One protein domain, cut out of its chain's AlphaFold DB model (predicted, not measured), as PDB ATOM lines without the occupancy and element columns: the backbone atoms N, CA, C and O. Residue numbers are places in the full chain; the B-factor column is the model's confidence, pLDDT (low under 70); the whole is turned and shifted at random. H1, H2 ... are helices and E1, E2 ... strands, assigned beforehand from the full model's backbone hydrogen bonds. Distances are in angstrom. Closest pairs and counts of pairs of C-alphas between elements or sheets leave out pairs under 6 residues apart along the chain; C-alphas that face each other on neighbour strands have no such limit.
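Overview. This is residues 318 to 436 of the 436 residues of an uncharacterized protein of Candidatus Hydrogenedentes bacterium ADurb.Bin101 (UniProt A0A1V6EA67). What shape do these atoms make? Two strongly twisted sheets, E1 E3 E8 E5 E6 and E2 E9 E4 E7, lie face to face as a sandwich, and four nested antiparallel strand pairs wind over both as a jelly roll. The short helix H1 packs on the five-strand sheet, closest to E6, and residues 386 to 391 stick out as a loop. What are the parts, and how large is it? The 119 printed residues hold, in order, E1 to E7, H1, E8 and E9; the class is mostly strand, the five-strand sheet mixed and the four-strand sheet antiparallel. The whole is compact, with a radius of gyration of the C-alphas of 13.7 A and spans of 42 by 32 by 24 A.

Along the chain. Where do the first elements run? E1, residues 319 to 322, begins with C-alpha 319 at (-19.949, 43.761, 97.658), and E2 is residues 339 to 341. E3, residues 346 to 354, bends by 99 degrees at residue 351. E4, residues 358 to 364, is 19.7 A long and E5, residues 368 to 374, 19.9 A. What follows? E6 is residues 377 to 382, E7 398 to 403, H1 406 to 411, and E8 413 to 420, 20.1 A long. E9, residues 427 to 435, is 23.2 A long, bends by 61 degrees at residue 430 and ends with C-alpha 435 at (-13.796, 54.169, 77.451).

Arrangement. How is the five-strand sheet joined? E1 and E3 are parallel, with N 321 and O 347 2.8 A apart. E3 and E8 are antiparallel, with N 348 and O 416 at 2.8 A, as are E8 and E5, with N 371 and O 417 at 2.9 A. E5 and E6 form a hairpin, with N 372 and O 380 at 2.9 A. And the four-strand sheet? E2 and E9 are antiparallel, with N 339 and O 429 at 2.9 A; so are E9 and E4, with N 360 and O 433 at 2.9 A, and E4 and E7, with N 361 and O 400 at 2.9 A. How do the sheets and H1 stand? The facing parts of the sheets are 9.8 A centre to centre, their strands at 32 degrees. H1 is on the five-strand sheet at a height of 7.5 A; its closest C-alpha pair with E6 is Ala 408 and Gly 380, 5.7 A, and every O i to N i+4 pair in H1 is within hydrogen-bond range.

Size, cuts and confidence. How far does it reach? The two C-alphas farthest apart, those of Glu 327 and Leu 390, are 43.5 A apart. Is there a cut or a long link? The printed part has no cut; the links E1 to E2 and E6 to E7 are long. Is confidence low anywhere? Residues 325 to 336 and residue 436 have pLDDT under 70.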
ATOM      1  N   LEU A 318     -23.222  40.334  97.648       94.69
ATOM      2  CA  LEU A 318     -22.679  41.260  96.656       94.69
ATOM      3  C   LEU A 318     -22.012  42.459  97.341       94.69
ATOM      4  O   LEU A 318     -22.682  43.282  97.971       94.69
ATOM      5  N   ARG A 319     -20.693  42.593  97.175       94.50
ATOM      6  CA  ARG A 319     -19.949  43.761  97.658       94.50
ATOM      7  C   ARG A 319     -20.258  44.951  96.755       94.50
ATOM      8  O   ARG A 319     -20.158  44.828  95.540       94.50
ATOM      9  N   ARG A 320     -20.611  46.108  97.318       93.06
ATOM     10  CA  ARG A 320     -20.966  47.313  96.546       93.06
ATOM     11  C   ARG A 320     -19.950  48.423  96.760       93.06
ATOM     12  O   ARG A 320     -19.564  48.694  97.893       93.06
ATOM     13  N   ILE A 321     -19.554  49.069  95.670       91.44
ATOM     14  CA  ILE A 321     -18.721  50.270  95.660       91.44
ATOM     15  C   ILE A 321     -19.451  51.331  94.849       91.44
ATOM     16  O   ILE A 321     -19.709  51.147  93.660       91.44
ATOM     17  N   VAL A 322     -19.779  52.441  95.507       89.62
ATOM     18  CA  VAL A 322     -20.332  53.624  94.847       89.62
ATOM     19  C   VAL A 322     -19.164  54.484  94.388       89.62
ATOM     20  O   VAL A 322     -18.337  54.905  95.196       89.62
ATOM     21  N   LEU A 323     -19.086  54.708  93.083       85.00
ATOM     22  CA  LEU A 323     -18.060  55.516  92.451       85.00
ATOM     23  C   LEU A 323     -18.550  56.965  92.312       85.00
ATOM     24  O   LEU A 323     -19.741  57.188  92.070       85.00
ATOM     25  N   PRO A 324     -17.654  57.953  92.466       76.19
ATOM     26  CA  PRO A 324     -18.019  59.358  92.366       76.19
ATOM     27  C   PRO A 324     -18.466  59.726  90.948       76.19
ATOM     28  O   PRO A 324     -18.041  59.124  89.956       76.19
ATOM     29  N   THR A 325     -19.312  60.750  90.863       66.81
ATOM     30  CA  THR A 325     -19.740  61.342  89.596       66.81
ATOM     31  C   THR A 325     -18.540  61.946  88.877       66.81
ATOM     32  O   THR A 325     -17.780  62.725  89.450       66.81
ATOM     33  N   GLN A 326     -18.344  61.555  87.620       63.53
ATOM     34  CA  GLN A 326     -17.175  61.941  86.843       63.53
ATOM     35  C   GLN A 326     -17.452  63.252  86.092       63.53
ATOM     36  O   GLN A 326     -18.361  63.316  85.264       63.53
ATOM     37  N   GLU A 327     -16.657  64.297  86.341       57.81
ATOM     38  CA  GLU A 327     -16.749  65.541  85.571       57.81
ATOM     39  C   GLU A 327     -16.334  65.312  84.109       57.81
ATOM     40  O   GLU A 327     -15.386  64.578  83.806       57.81
ATOM     41  N   LYS A 328     -17.049  65.954  83.181       52.59
ATOM     42  CA  LYS A 328     -16.841  65.827  81.732       52.59
ATOM     43  C   LYS A 328     -15.377  66.148  81.367       52.59
ATOM     44  O   LYS A 328     -14.958  67.293  81.480       52.59
ATOM     45  N   GLY A 329     -14.624  65.152  80.887       53.41
ATOM     46  CA  GLY A 329     -13.224  65.305  80.450       53.41
ATOM     47  C   GLY A 329     -12.154  64.879  81.466       53.41
ATOM     48  O   GLY A 329     -10.969  64.970  81.157       53.41
ATOM     49  N   SER A 330     -12.543  64.394  82.648       56.31
ATOM     50  CA  SER A 330     -11.608  63.820  83.626       56.31
ATOM     51  C   SER A 330     -11.197  62.387  83.262       56.31
ATOM     52  O   SER A 330     -11.929  61.671  82.572       56.31
ATOM     53  N   ALA A 331     -10.014  61.965  83.722       55.59
ATOM     54  CA  ALA A 331      -9.536  60.600  83.529       55.59
ATOM     55  C   ALA A 331     -10.532  59.584  84.130       55.59
ATOM     56  O   ALA A 331     -11.156  59.879  85.153       55.59
ATOM     57  N   PRO A 332     -10.708  58.413  83.501       56.53
ATOM     58  CA  PRO A 332     -11.600  57.365  83.986       56.53
ATOM     59  C   PRO A 332     -11.286  56.995  85.442       56.53
ATOM     60  O   PRO A 332     -10.107  56.960  85.815       56.53
ATOM     61  N   PRO A 333     -12.313  56.749  86.279       59.22
ATOM     62  CA  PRO A 333     -12.108  56.437  87.686       59.22
ATOM     63  C   PRO A 333     -11.246  55.180  87.810       59.22
ATOM     64  O   PRO A 333     -11.589  54.136  87.266       59.22
ATOM     65  N   ARG A 334     -10.125  55.292  88.526       62.78
ATOM     66  CA  ARG A 334      -9.254  54.166  88.875       62.78
ATOM     67  C   ARG A 334      -9.486  53.796  90.331       62.78
ATOM     68  O   ARG A 334      -9.633  54.677  91.175       62.78
ATOM     69  N   LEU A 335      -9.494  52.501  90.637       67.12
ATOM     70  CA  LEU A 335      -9.393  52.066  92.028       67.12
ATOM     71  C   LEU A 335      -7.979  52.367  92.522       67.12
ATOM     72  O   LEU A 335      -7.007  51.905  91.935       67.12
ATOM     73  N   GLU A 336      -7.869  53.144  93.597       64.44
ATOM     74  CA  GLU A 336      -6.581  53.427  94.246       64.44
ATOM     75  C   GLU A 336      -6.018  52.193  94.964       64.44
ATOM     76  O   GLU A 336      -4.812  52.081  95.169       64.44
ATOM     77  N   THR A 337      -6.893  51.255  95.343       77.69
ATOM     78  CA  THR A 337      -6.525  50.010  96.020       77.69
ATOM     79  C   THR A 337      -7.257  48.817  95.409       77.69
ATOM     80  O   THR A 337      -8.450  48.922  95.105       77.69
ATOM     81  N   PRO A 338      -6.581  47.665  95.260       85.31
ATOM     82  CA  PRO A 338      -7.232  46.456  94.790       85.31
ATOM     83  C   PRO A 338      -8.378  46.023  95.707       85.31
ATOM     84  O   PRO A 338      -8.247  45.995  96.935       85.31
ATOM     85  N   VAL A 339      -9.499  45.629  95.111       91.69
ATOM     86  CA  VAL A 339     -10.706  45.237  95.844       91.69
ATOM     87  C   VAL A 339     -10.874  43.729  95.775       91.69
ATOM     88  O   VAL A 339     -11.138  43.175  94.710       91.69
ATOM     89  N   ALA A 340     -10.766  43.063  96.925       92.31
ATOM     90  CA  ALA A 340     -11.051  41.636  97.040       92.31
ATOM     91  C   ALA A 340     -12.560  41.358  97.140       92.31
ATOM     92  O   ALA A 340     -13.298  42.091  97.808       92.31
ATOM     93  N   PHE A 341     -13.021  40.284  96.513       93.44
ATOM     94  CA  PHE A 341     -14.391  39.796  96.618       93.44
ATOM     95  C   PHE A 341     -14.439  38.277  96.424       93.44
ATOM     96  O   PHE A 341     -13.516  37.668  95.892       93.44
ATOM     97  N   GLU A 342     -15.516  37.654  96.888       90.25
ATOM     98  CA  GLU A 342     -15.730  36.205  96.785       90.25
ATOM     99  C   GLU A 342     -16.982  35.923  95.946       90.25
ATOM    100  O   GLU A 342     -17.400  36.753  95.140       90.25
ATOM    101  N   LYS A 343     -17.625  34.769  96.163       86.88
ATOM    102  CA  LYS A 343     -18.803  34.272  95.435       86.88
ATOM    103  C   LYS A 343     -19.917  35.305  95.204       86.88
ATOM    104  O   LYS A 343     -20.619  35.211  94.201       86.88
ATOM    105  N   GLY A 344     -20.117  36.246  96.127       90.00
ATOM    106  CA  GLY A 344     -21.162  37.266  96.004       90.00
ATOM    107  C   GLY A 344     -20.923  38.283  94.884       90.00
ATOM    108  O   GLY A 344     -21.873  38.913  94.423       90.00
ATOM    109  N   GLY A 345     -19.684  38.399  94.399       94.81
ATOM    110  CA  GLY A 345     -19.302  39.341  93.356       94.81
ATOM    111  C   GLY A 345     -19.050  40.759  93.863       94.81
ATOM    112  O   GLY A 345     -19.155  41.061  95.057       94.81
ATOM    113  N   LEU A 346     -18.719  41.637  92.920       95.69
ATOM    114  CA  LEU A 346     -18.451  43.054  93.144       95.69
ATOM    115  C   LEU A 346     -19.322  43.905  92.220       95.69
ATOM    116  O   LEU A 346     -19.271  43.756  91.005       95.69
ATOM    117  N   ALA A 347     -20.096  44.824  92.783       95.75
ATOM    118  CA  ALA A 347     -20.845  45.830  92.048       95.75
ATOM    119  C   ALA A 347     -20.141  47.184  92.127       95.75
ATOM    120  O   ALA A 347     -19.960  47.735  93.212       95.75
ATOM    121  N   LEU A 348     -19.802  47.725  90.963       93.56
ATOM    122  CA  LEU A 348     -19.403  49.111  90.772       93.56
ATOM    123  C   LEU A 348     -20.653  49.889  90.360       93.56
ATOM    124  O   LEU A 348     -21.316  49.504  89.400       93.56
ATOM    125  N   SER A 349     -21.027  50.925  91.102       92.38
ATOM    126  CA  SER A 349     -22.256  51.690  90.858       92.38
ATOM    127  C   SER A 349     -21.958  53.173  90.706       92.38
ATOM    128  O   SER A 349     -21.130  53.717  91.432       92.38
ATOM    129  N   TRP A 350     -22.656  53.823  89.784       89.62
ATOM    130  CA  TRP A 350     -22.557  55.248  89.489       89.62
ATOM    131  C   TRP A 350     -23.889  55.932  89.783       89.62
ATOM    132  O   TRP A 350     -24.947  55.311  89.700       89.62
ATOM    133  N   GLN A 351     -23.834  57.219  90.131       86.12
ATOM    134  CA  GLN A 351     -25.046  58.028  90.302       86.12
ATOM    135  C   GLN A 351     -25.732  58.306  88.959       86.12
ATOM    136  O   GLN A 351     -26.955  58.251  88.874       86.12
ATOM    137  N   ASP A 352     -24.936  58.547  87.915       86.38
ATOM    138  CA  ASP A 352     -25.423  58.828  86.568       86.38
ATOM    139  C   ASP A 352     -25.356  57.598  85.660       86.38
ATOM    140  O   ASP A 352     -24.518  56.705  85.817       86.38
ATOM    141  N   CYS A 353     -26.232  57.594  84.657       88.44
ATOM    142  CA  CYS A 353     -26.242  56.584  83.612       88.44
ATOM    143  C   CYS A 353     -25.031  56.743  82.679       88.44
ATOM    144  O   CYS A 353     -24.709  57.844  82.222       88.44
ATOM    145  N   ARG A 354     -24.376  55.625  82.378       87.38
ATOM    146  CA  ARG A 354     -23.167  55.519  81.563       87.38
ATOM    147  C   ARG A 354     -23.458  54.831  80.234       87.38
ATOM    148  O   ARG A 354     -24.300  53.944  80.166       87.38
ATOM    149  N   TYR A 355     -22.736  55.230  79.190       90.19
ATOM    150  CA  TYR A 355     -22.907  54.743  77.807       90.19
ATOM    151  C   TYR A 355     -21.577  54.296  77.184       90.19
ATOM    152  O   TYR A 355     -21.456  54.222  75.964       90.19
ATOM    153  N   ASP A 356     -20.569  54.056  78.024       85.88
ATOM    154  CA  ASP A 356     -19.217  53.673  77.619       85.88
ATOM    155  C   ASP A 356     -19.236  52.399  76.758       85.88
ATOM    156  O   ASP A 356     -19.919  51.419  77.086       85.88
ATOM    157  N   GLY A 357     -18.522  52.434  75.632       84.81
ATOM    158  CA  GLY A 357     -18.419  51.330  74.689       84.81
ATOM    159  C   GLY A 357     -17.321  50.328  75.022       84.81
ATOM    160  O   GLY A 357     -17.485  49.145  74.719       84.81
ATOM    161  N   GLU A 358     -16.255  50.772  75.683       89.38
ATOM    162  CA  GLU A 358     -15.083  49.963  76.013       89.38
ATOM    163  C   GLU A 358     -14.896  49.850  77.524       89.38
ATOM    164  O   GLU A 358     -15.119  50.792  78.285       89.38
ATOM    165  N   LEU A 359     -14.473  48.672  77.967       90.06
ATOM    166  CA  LEU A 359     -14.213  48.364  79.363       90.06
ATOM    167  C   LEU A 359     -12.896  47.599  79.462       90.06
ATOM    168  O   LEU A 359     -12.782  46.497  78.932       90.06
ATOM    169  N   GLU A 360     -11.936  48.149  80.192       90.19
ATOM    170  CA  GLU A 360     -10.714  47.442  80.570       90.19
ATOM    171  C   GLU A 360     -10.824  47.015  82.033       90.19
ATOM    172  O   GLU A 360     -11.188  47.808  82.906       90.19
ATOM    173  N   LEU A 361     -10.524  45.750  82.305       91.56
ATOM    174  CA  LEU A 361     -10.535  45.167  83.640       91.56
ATOM    175  C   LEU A 361      -9.249  44.392  83.868       91.56
ATOM    176  O   LEU A 361      -8.865  43.580  83.033       91.56
ATOM    177  N   GLU A 362      -8.646  44.578  85.034       92.44
ATOM    178  CA  GLU A 362      -7.559  43.742  85.522       92.44
ATOM    179  C   GLU A 362      -8.055  42.944  86.730       92.44
ATOM    180  O   GLU A 362      -8.226  43.490  87.826       92.44
ATOM    181  N   ILE A 363      -8.334  41.656  86.512       93.25
ATOM    182  CA  ILE A 363      -8.904  40.766  87.529       93.25
ATOM    183  C   ILE A 363      -7.980  39.581  87.785       93.25
ATOM    184  O   ILE A 363      -7.608  38.865  86.863       93.25
ATOM    185  N   GLU A 364      -7.675  39.322  89.052       92.69
ATOM    186  CA  GLU A 364      -7.021  38.096  89.514       92.69
ATOM    187  C   GLU A 364      -8.055  37.110  90.073       92.69
ATOM    188  O   GLU A 364      -9.076  37.513  90.642       92.69
ATOM    189  N   GLY A 365      -7.764  35.811  89.961       92.31
ATOM    190  CA  GLY A 365      -8.600  34.735  90.494       92.31
ATOM    191  C   GLY A 365      -8.933  33.701  89.423       92.31
ATOM    192  O   GLY A 365      -8.035  33.060  88.884       92.31
ATOM    193  N   GLY A 366     -10.224  33.530  89.138       92.00
ATOM    194  CA  GLY A 366     -10.724  32.589  88.133       92.00
ATOM    195  C   GLY A 366     -11.575  33.258  87.051       92.00
ATOM    196  O   GLY A 366     -11.664  34.486  86.999       92.00
ATOM    197  N   PRO A 367     -12.254  32.466  86.207       93.69
ATOM    198  CA  PRO A 367     -13.173  32.998  85.213       93.69
ATOM    199  C   PRO A 367     -14.337  33.769  85.849       93.69
ATOM    200  O   PRO A 367     -14.828  33.406  86.928       93.69
ATOM    201  N   TYR A 368     -14.807  34.815  85.174       94.31
ATOM    202  CA  TYR A 368     -15.896  35.680  85.640       94.31
ATOM    203  C   TYR A 368     -16.867  36.048  84.510       94.31
ATOM    204  O   TYR A 368     -16.611  35.806  83.332       94.31
ATOM    205  N   TYR A 369     -18.010  36.625  84.863       95.31
ATOM    206  CA  TYR A 369     -18.934  37.260  83.927       95.31
ATOM    207  C   TYR A 369     -19.326  38.647  84.428       95.31
ATOM    208  O   TYR A 369     -19.206  38.965  85.614       95.31
ATOM    209  N   LEU A 370     -19.790  39.482  83.507       95.94
ATOM    210  CA  LEU A 370     -20.178  40.858  83.770       95.94
ATOM    211  C   LEU A 370     -21.660  41.049  83.525       95.94
ATOM    212  O   LEU A 370     -22.165  40.663  82.474       95.94
ATOM    213  N   LEU A 371     -22.332  41.709  84.460       95.94
ATOM    214  CA  LEU A 371     -23.700  42.177  84.287       95.94
ATOM    215  C   LEU A 371     -23.706  43.693  84.200       95.94
ATOM    216  O   LEU A 371     -23.232  44.375  85.108       95.94
ATOM    217  N   PHE A 372     -24.286  44.201  83.123       95.75
ATOM    218  CA  PHE A 372     -24.597  45.611  82.962       95.75
ATOM    219  C   PHE A 372     -26.003  45.824  83.500       95.75
ATOM    220  O   PHE A 372     -26.948  45.163  83.057       95.75
ATOM    221  N   MET A 373     -26.120  46.715  84.476       95.50
ATOM    222  CA  MET A 373     -27.349  46.956  85.212       95.50
ATOM    223  C   MET A 373     -27.857  48.370  84.950       95.50
ATOM    224  O   MET A 373     -27.083  49.329  84.998       95.50
ATOM    225  N   GLN A 374     -29.163  48.486  84.745       93.81
ATOM    226  CA  GLN A 374     -29.900  49.736  84.872       93.81
ATOM    227  C   GLN A 374     -30.817  49.596  86.084       93.81
ATOM    228  O   GLN A 374     -31.784  48.835  86.065       93.81
ATOM    229  N   ASP A 375     -30.448  50.257  87.176       90.12
ATOM    230  CA  ASP A 375     -31.040  50.095  88.500       90.12
ATOM    231  C   ASP A 375     -31.017  48.623  88.950       90.12
ATOM    232  O   ASP A 375     -29.986  48.086  89.364       90.12
ATOM    233  N   THR A 376     -32.160  47.945  88.835       88.25
ATOM    234  CA  THR A 376     -32.338  46.539  89.221       88.25
ATOM    235  C   THR A 376     -32.428  45.590  88.022       88.25
ATOM    236  O   THR A 376     -32.406  44.367  88.204       88.25
ATOM    237  N   GLU A 377     -32.496  46.124  86.800       91.00
ATOM    238  CA  GLU A 377     -32.650  45.358  85.567       91.00
ATOM    239  C   GLU A 377     -31.303  45.026  84.926       91.00
ATOM    240  O   GLU A 377     -30.392  45.849  84.874       91.00
ATOM    241  N   ILE A 378     -31.182  43.800  84.417       92.50
ATOM    242  CA  ILE A 378     -30.000  43.350  83.679       92.50
ATOM    243  C   ILE A 378     -30.215  43.718  82.214       92.50
ATOM    244  O   ILE A 378     -31.044  43.104  81.543       92.50
ATOM    245  N   ILE A 379     -29.457  44.691  81.720       93.44
ATOM    246  CA  ILE A 379     -29.552  45.169  80.332       93.44
ATOM    247  C   ILE A 379     -28.480  44.557  79.424       93.44
ATOM    248  O   ILE A 379     -28.570  44.646  78.202       93.44
ATOM    249  N   GLY A 380     -27.452  43.935  80.005       92.88
ATOM    250  CA  GLY A 380     -26.368  43.315  79.256       92.88
ATOM    251  C   GLY A 380     -25.601  42.286  80.074       92.88
ATOM    252  O   GLY A 380     -25.538  42.364  81.299       92.88
ATOM    253  N   LEU A 381     -25.008  41.322  79.373       93.62
ATOM    254  CA  LEU A 381     -24.230  40.226  79.937       93.62
ATOM    255  C   LEU A 381     -22.996  39.986  79.065       93.62
ATOM    256  O   LEU A 381     -23.122  39.935  77.843       93.62
ATOM    257  N   LEU A 382     -21.827  39.828  79.686       93.81
ATOM    258  CA  LEU A 382     -20.613  39.353  79.020       93.81
ATOM    259  C   LEU A 382     -19.998  38.165  79.781       93.81
ATOM    260  O   LEU A 382     -19.954  38.211  81.009       93.81
ATOM    261  N   PRO A 383     -19.488  37.134  79.084       91.81
ATOM    262  CA  PRO A 383     -19.583  36.962  77.635       91.81
ATOM    263  C   PRO A 383     -21.031  36.650  77.216       91.81
ATOM    264  O   PRO A 383     -21.878  36.335  78.053       91.81
ATOM    265  N   ASN A 384     -21.335  36.756  75.919       87.31
ATOM    266  CA  ASN A 384     -22.633  36.301  75.416       87.31
ATOM    267  C   ASN A 384     -22.782  34.808  75.720       87.31
ATOM    268  O   ASN A 384     -21.940  34.006  75.312       87.31
ATOM    269  N   MET A 385     -23.849  34.440  76.428       83.88
ATOM    270  CA  MET A 385     -24.030  33.054  76.837       83.88
ATOM    271  C   MET A 385     -24.351  32.175  75.625       83.88
ATOM    272  O   MET A 385     -25.205  32.544  74.810       83.88
ATOM    273  N   PRO A 386     -23.686  31.015  75.485       82.31
ATOM    274  CA  PRO A 386     -23.963  30.101  74.393       82.31
ATOM    275  C   PRO A 386     -25.383  29.525  74.498       82.31
ATOM    276  O   PRO A 386     -25.983  29.505  75.576       82.31
ATOM    277  N   PRO A 387     -25.935  29.002  73.388       75.94
ATOM    278  CA  PRO A 387     -27.264  28.402  73.386       75.94
ATOM    279  C   PRO A 387     -27.411  27.256  74.396       75.94
ATOM    280  O   PRO A 387     -28.482  27.103  74.986       75.94
ATOM    281  N   SER A 388     -26.365  26.449  74.563       81.62
ATOM    282  CA  SER A 388     -26.313  25.304  75.470       81.62
ATOM    283  C   SER A 388     -25.776  25.729  76.842       81.62
ATOM    284  O   SER A 388     -24.672  26.268  76.922       81.62
ATOM    285  N   PRO A 389     -26.483  25.424  77.949       81.06
ATOM    286  CA  PRO A 389     -25.962  25.635  79.300       81.06
ATOM    287  C   PRO A 389     -24.703  24.807  79.625       81.06
ATOM    288  O   PRO A 389     -24.074  25.029  80.664       81.06
ATOM    289  N   LEU A 390     -24.357  23.812  78.801       80.75
ATOM    290  CA  LEU A 390     -23.143  23.007  78.964       80.75
ATOM    291  C   LEU A 390     -21.889  23.725  78.456       80.75
ATOM    292  O   LEU A 390     -20.816  23.472  78.992       80.75
ATOM    293  N   ASP A 391     -22.042  24.661  77.519       84.19
ATOM    294  CA  ASP A 391     -20.919  25.320  76.838       84.19
ATOM    295  C   ASP A 391     -20.550  26.670  77.473       84.19
ATOM    296  O   ASP A 391     -19.660  27.373  76.994       84.19
ATOM    297  N   VAL A 392     -21.267  27.070  78.529       82.69
ATOM    298  CA  VAL A 392     -21.078  28.354  79.213       82.69
ATOM    299  C   VAL A 392     -19.653  28.454  79.751       82.69
ATOM    300  O   VAL A 392     -19.251  27.683  80.622       82.69
ATOM    301  N   THR A 393     -18.924  29.450  79.259       85.62
ATOM    302  CA  THR A 393     -17.567  29.806  79.679       85.62
ATOM    303  C   THR A 393     -17.540  31.255  80.151       85.62
ATOM    304  O   THR A 393     -18.388  32.062  79.761       85.62
ATOM    305  N   GLY A 394     -16.608  31.567  81.049       90.69
ATOM    306  CA  GLY A 394     -16.398  32.927  81.527       90.69
ATOM    307  C   GLY A 394     -15.339  33.678  80.742       90.69
ATOM    308  O   GLY A 394     -14.679  33.128  79.868       90.69
ATOM    309  N   ILE A 395     -15.187  34.951  81.082       93.88
ATOM    310  CA  ILE A 395     -14.014  35.738  80.721       93.88
ATOM    311  C   ILE A 395     -12.866  35.259  81.609       93.88
ATOM    312  O   ILE A 395     -13.032  35.167  82.828       93.88
ATOM    313  N   GLU A 396     -11.734  34.922  80.999       94.56
ATOM    314  CA  GLU A 396     -10.531  34.505  81.718       94.56
ATOM    315  C   GLU A 396      -9.951  35.665  82.551       94.56
ATOM    316  O   GLU A 396     -10.067  36.826  82.151       94.56
ATOM    317  N   PRO A 397      -9.339  35.386  83.716       93.12
ATOM    318  CA  PRO A 397      -8.702  36.414  84.531       93.12
ATOM    319  C   PRO A 397      -7.474  37.010  83.819       93.12
ATOM    320  O   PRO A 397      -6.868  36.394  82.943       93.12
ATOM    321  N   GLY A 398      -7.077  38.206  84.240       92.25
ATOM    322  CA  GLY A 398      -5.982  38.987  83.672       92.25
ATOM    323  C   GLY A 398      -6.434  40.383  83.253       92.25
ATOM    324  O   GLY A 398      -7.504  40.849  83.649       92.25
ATOM    325  N   ASN A 399      -5.597  41.055  82.459       91.25
ATOM    326  CA  ASN A 399      -5.936  42.336  81.849       91.25
ATOM    327  C   ASN A 399      -6.732  42.097  80.560       91.25
ATOM    328  O   ASN A 399      -6.197  41.570  79.582       91.25
ATOM    329  N   THR A 400      -8.007  42.473  80.577       92.31
ATOM    330  CA  THR A 400      -8.957  42.196  79.503       92.31
ATOM    331  C   THR A 400      -9.623  43.482  79.043       92.31
ATOM    332  O   THR A 400     -10.208  44.202  79.850       92.31
ATOM    333  N   CYS A 401      -9.594  43.729  77.733       91.50
ATOM    334  CA  CYS A 401     -10.372  44.780  77.084       91.50
ATOM    335  C   CYS A 401     -11.627  44.169  76.444       91.50
ATOM    336  O   CYS A 401     -11.552  43.206  75.678       91.50
ATOM    337  N   LEU A 402     -12.790  44.704  76.802       93.75
ATOM    338  CA  LEU A 402     -14.109  44.185  76.463       93.75
ATOM    339  C   LEU A 402     -14.961  45.287  75.842       93.75
ATOM    340  O   LEU A 402     -14.884  46.450  76.225       93.75
ATOM    341  N   GLN A 403     -15.835  44.895  74.920       94.50
ATOM    342  CA  GLN A 403     -16.817  45.790  74.317       94.50
ATOM    343  C   GLN A 403     -18.157  45.632  75.030       94.50
ATOM    344  O   GLN A 403     -18.691  44.522  75.115       94.50
ATOM    345  N   ALA A 404     -18.712  46.735  75.526       92.88
ATOM    346  CA  ALA A 404     -20.005  46.740  76.187       92.88
ATOM    347  C   ALA A 404     -21.114  46.245  75.229       92.88
ATOM    348  O   ALA A 404     -21.111  46.583  74.036       92.88
ATOM    349  N   PRO A 405     -22.099  45.464  75.719       94.12
ATOM    350  CA  PRO A 405     -23.196  44.979  74.889       94.12
ATOM    351  C   PRO A 405     -23.953  46.130  74.205       94.12
ATOM    352  O   PRO A 405     -24.176  47.167  74.833       94.12
ATOM    353  N   PRO A 406     -24.441  45.961  72.959       93.25
ATOM    354  CA  PRO A 406     -25.186  47.009  72.256       93.25
ATOM    355  C   PRO A 406     -26.366  47.576  73.056       93.25
ATOM    356  O   PRO A 406     -26.594  48.780  73.035       93.25
ATOM    357  N   ALA A 407     -27.081  46.727  73.800       92.00
ATOM    358  CA  ALA A 407     -28.174  47.159  74.667       92.00
ATOM    359  C   ALA A 407     -27.695  48.105  75.782       92.00
ATOM    360  O   ALA A 407     -28.320  49.138  75.999       92.00
ATOM    361  N   ALA A 408     -26.553  47.812  76.411       92.75
ATOM    362  CA  ALA A 408     -25.964  48.667  77.438       92.75
ATOM    363  C   ALA A 408     -25.476  50.008  76.869       92.75
ATOM    364  O   ALA A 408     -25.693  51.041  77.487       92.75
ATOM    365  N   ARG A 409     -24.902  50.017  75.659       91.69
ATOM    366  CA  ARG A 409     -24.463  51.254  74.979       91.69
ATOM    367  C   ARG A 409     -25.616  52.139  74.505       91.69
ATOM    368  O   ARG A 409     -25.435  53.339  74.356       91.69
ATOM    369  N   ASN A 410     -26.789  51.556  74.251       91.94
ATOM    370  CA  ASN A 410     -27.958  52.289  73.760       91.94
ATOM    371  C   ASN A 410     -28.870  52.769  74.899       91.94
ATOM    372  O   ASN A 410     -29.317  53.913  74.881       91.94
ATOM    373  N   ALA A 411     -29.172  51.899  75.868       91.88
ATOM    374  CA  ALA A 411     -30.049  52.218  76.999       91.88
ATOM    375  C   ALA A 411     -29.300  52.914  78.148       91.88
ATOM    376  O   ALA A 411     -29.890  53.716  78.875       91.88
ATOM    377  N   GLY A 412     -27.997  52.649  78.253       92.44
ATOM    378  CA  GLY A 412     -27.127  53.097  79.330       92.44
ATOM    379  C   GLY A 412     -27.249  52.232  80.588       92.44
ATOM    380  O   GLY A 412     -28.296  51.647  80.850       92.44
ATOM    381  N   PHE A 413     -26.172  52.143  81.367       94.06
ATOM    382  CA  PHE A 413     -26.086  51.388  82.622       94.06
ATOM    383  C   PHE A 413     -25.612  52.283  83.771       94.06
ATOM    384  O   PHE A 413     -24.794  53.171  83.569       94.06
ATOM    385  N   ASN A 414     -26.071  52.035  84.995       93.25
ATOM    386  CA  ASN A 414     -25.602  52.732  86.201       93.25
ATOM    387  C   ASN A 414     -24.927  51.796  87.213       93.25
ATOM    388  O   ASN A 414     -24.400  52.262  88.222       93.25
ATOM    389  N   ALA A 415     -24.868  50.491  86.943       94.56
ATOM    390  CA  ALA A 415     -23.976  49.599  87.671       94.56
ATOM    391  C   ALA A 415     -23.392  48.493  86.786       94.56
ATOM    392  O   ALA A 415     -24.026  48.000  85.854       94.56
ATOM    393  N   LEU A 416     -22.172  48.084  87.120       95.12
ATOM    394  CA  LEU A 416     -21.461  46.956  86.540       95.12
ATOM    395  C   LEU A 416     -21.215  45.940  87.650       95.12
ATOM    396  O   LEU A 416     -20.591  46.267  88.660       95.12
ATOM    397  N   ARG A 417     -21.698  44.709  87.480       96.31
ATOM    398  CA  ARG A 417     -21.459  43.624  88.440       96.31
ATOM    399  C   ARG A 417     -20.487  42.619  87.869       96.31
ATOM    400  O   ARG A 417     -20.749  42.026  86.828       96.31
ATOM    401  N   ILE A 418     -19.400  42.419  88.589       95.81
ATOM    402  CA  ILE A 418     -18.351  41.456  88.312       95.81
ATOM    403  C   ILE A 418     -18.646  40.221  89.150       95.81
ATOM    404  O   ILE A 418     -18.609  40.265  90.380       95.81
ATOM    405  N   MET A 419     -18.982  39.130  88.475       95.38
ATOM    406  CA  MET A 419     -19.522  37.939  89.111       95.38
ATOM    407  C   MET A 419     -18.610  36.729  88.860       95.38
ATOM    408  O   MET A 419     -18.333  36.400  87.705       95.38
ATOM    409  N   PRO A 420     -18.154  36.040  89.916       93.25
ATOM    410  CA  PRO A 420     -17.396  34.798  89.799       93.25
ATOM    411  C   PRO A 420     -18.172  33.654  89.145       93.25
ATOM    412  O   PRO A 420     -19.349  33.449  89.446       93.25
ATOM    413  N   PHE A 421     -17.490  32.829  88.344       88.12
ATOM    414  CA  PHE A 421     -17.990  31.488  88.016       88.12
ATOM    415  C   PHE A 421     -17.687  30.462  89.111       88.12
ATOM    416  O   PHE A 421     -18.472  29.531  89.304       88.12
ATOM    417  N   ASP A 422     -16.574  30.627  89.834       80.94
ATOM    418  CA  ASP A 422     -16.181  29.738  90.922       80.94
ATOM    419  C   ASP A 422     -16.427  30.379  92.293       80.94
ATOM    420  O   ASP A 422     -16.023  31.498  92.584       80.94
ATOM    421  N   SER A 423     -17.081  29.621  93.167       73.31
ATOM    422  CA  SER A 423     -17.354  30.011  94.548       73.31
ATOM    423  C   SER A 423     -16.196  29.801  95.524       73.31
ATOM    424  O   SER A 423     -16.305  30.256  96.658       73.31
ATOM    425  N   ARG A 424     -15.150  29.053  95.146       80.81
ATOM    426  CA  ARG A 424     -14.044  28.676  96.050       80.81
ATOM    427  C   ARG A 424     -12.836  29.599  95.955       80.81
ATOM    428  O   ARG A 424     -11.985  29.573  96.837       80.81
ATOM    429  N   THR A 425     -12.762  30.375  94.885       85.75
ATOM    430  CA  THR A 425     -11.637  31.255  94.595       85.75
ATOM    431  C   THR A 425     -11.946  32.662  95.098       85.75
ATOM    432  O   THR A 425     -13.043  33.178  94.884       85.75
ATOM    433  N   THR A 426     -10.985  33.296  95.770       91.69
ATOM    434  CA  THR A 426     -11.044  34.734  96.063       91.69
ATOM    435  C   THR A 426     -10.610  35.504  94.821       91.69
ATOM    436  O   THR A 426      -9.570  35.207  94.235       91.69
ATOM    437  N   TYR A 427     -11.398  36.499  94.436       94.31
ATOM    438  CA  TYR A 427     -11.142  37.356  93.287       94.31
ATOM    439  C   TYR A 427     -10.617  38.707  93.755       94.31
ATOM    440  O   TYR A 427     -10.925  39.164  94.861       94.31
ATOM    441  N   ARG A 428      -9.846  39.372  92.897       93.31
ATOM    442  CA  ARG A 428      -9.361  40.726  93.152       93.31
ATOM    443  C   ARG A 428      -9.473  41.564  91.890       93.31
ATOM    444  O   ARG A 428      -8.980  41.167  90.844       93.31
ATOM    445  N   LEU A 429     -10.120  42.720  92.003       93.62
ATOM    446  CA  LEU A 429     -10.107  43.747  90.967       93.62
ATOM    447  C   LEU A 429      -8.941  44.698  91.253       93.62
ATOM    448  O   LEU A 429      -8.997  45.439  92.234       93.62
ATOM    449  N   ASN A 430      -7.902  44.652  90.420       89.19
ATOM    450  CA  ASN A 430      -6.702  45.485  90.550       89.19
ATOM    451  C   ASN A 430      -6.911  46.861  89.916       89.19
ATOM    452  O   ASN A 430      -6.607  47.883  90.527       89.19
ATOM    453  N   ALA A 431      -7.472  46.881  88.710       84.75
ATOM    454  CA  ALA A 431      -7.736  48.093  87.954       84.75
ATOM    455  C   ALA A 431      -9.003  47.933  87.111       84.75
ATOM    456  O   ALA A 431      -9.351  46.834  86.677       84.75
ATOM    457  N   PHE A 432      -9.688  49.048  86.866       87.88
ATOM    458  CA  PHE A 432     -10.726  49.124  85.848       87.88
ATOM    459  C   PHE A 432     -10.665  50.474  85.136       87.88
ATOM    460  O   PHE A 432     -10.217  51.467  85.712       87.88
ATOM    461  N   ASN A 433     -11.109  50.494  83.885       83.69
ATOM    462  CA  ASN A 433     -11.190  51.683  83.054       83.69
ATOM    463  C   ASN A 433     -12.410  51.577  82.122       83.69
ATOM    464  O   ASN A 433     -12.704  50.503  81.607       83.69
ATOM    465  N   LEU A 434     -13.119  52.686  81.921       80.81
ATOM    466  CA  LEU A 434     -14.255  52.797  81.009       80.81
ATOM    467  C   LEU A 434     -13.924  53.814  79.912       80.81
ATOM    468  O   LEU A 434     -13.580  54.960  80.210       80.81
ATOM    469  N   GLY A 435     -14.027  53.378  78.658       74.62
ATOM    470  CA  GLY A 435     -13.796  54.169  77.451       74.62
ATOM    471  C   GLY A 435     -15.075  54.349  76.632       74.62
ATOM    472  O   GLY A 435     -15.985  53.524  76.687       74.62
ATOM    473  N   LYS A 436     -15.159  55.445  75.870       62.06
ATOM    474  CA  LYS A 436     -16.318  55.727  75.011       62.06
ATOM    475  C   LYS A 436     -16.389  54.830  73.790       62.06
ATOM    476  O   LYS A 436     -15.362  54.735  73.092       62.06
TER     477      LYS A 436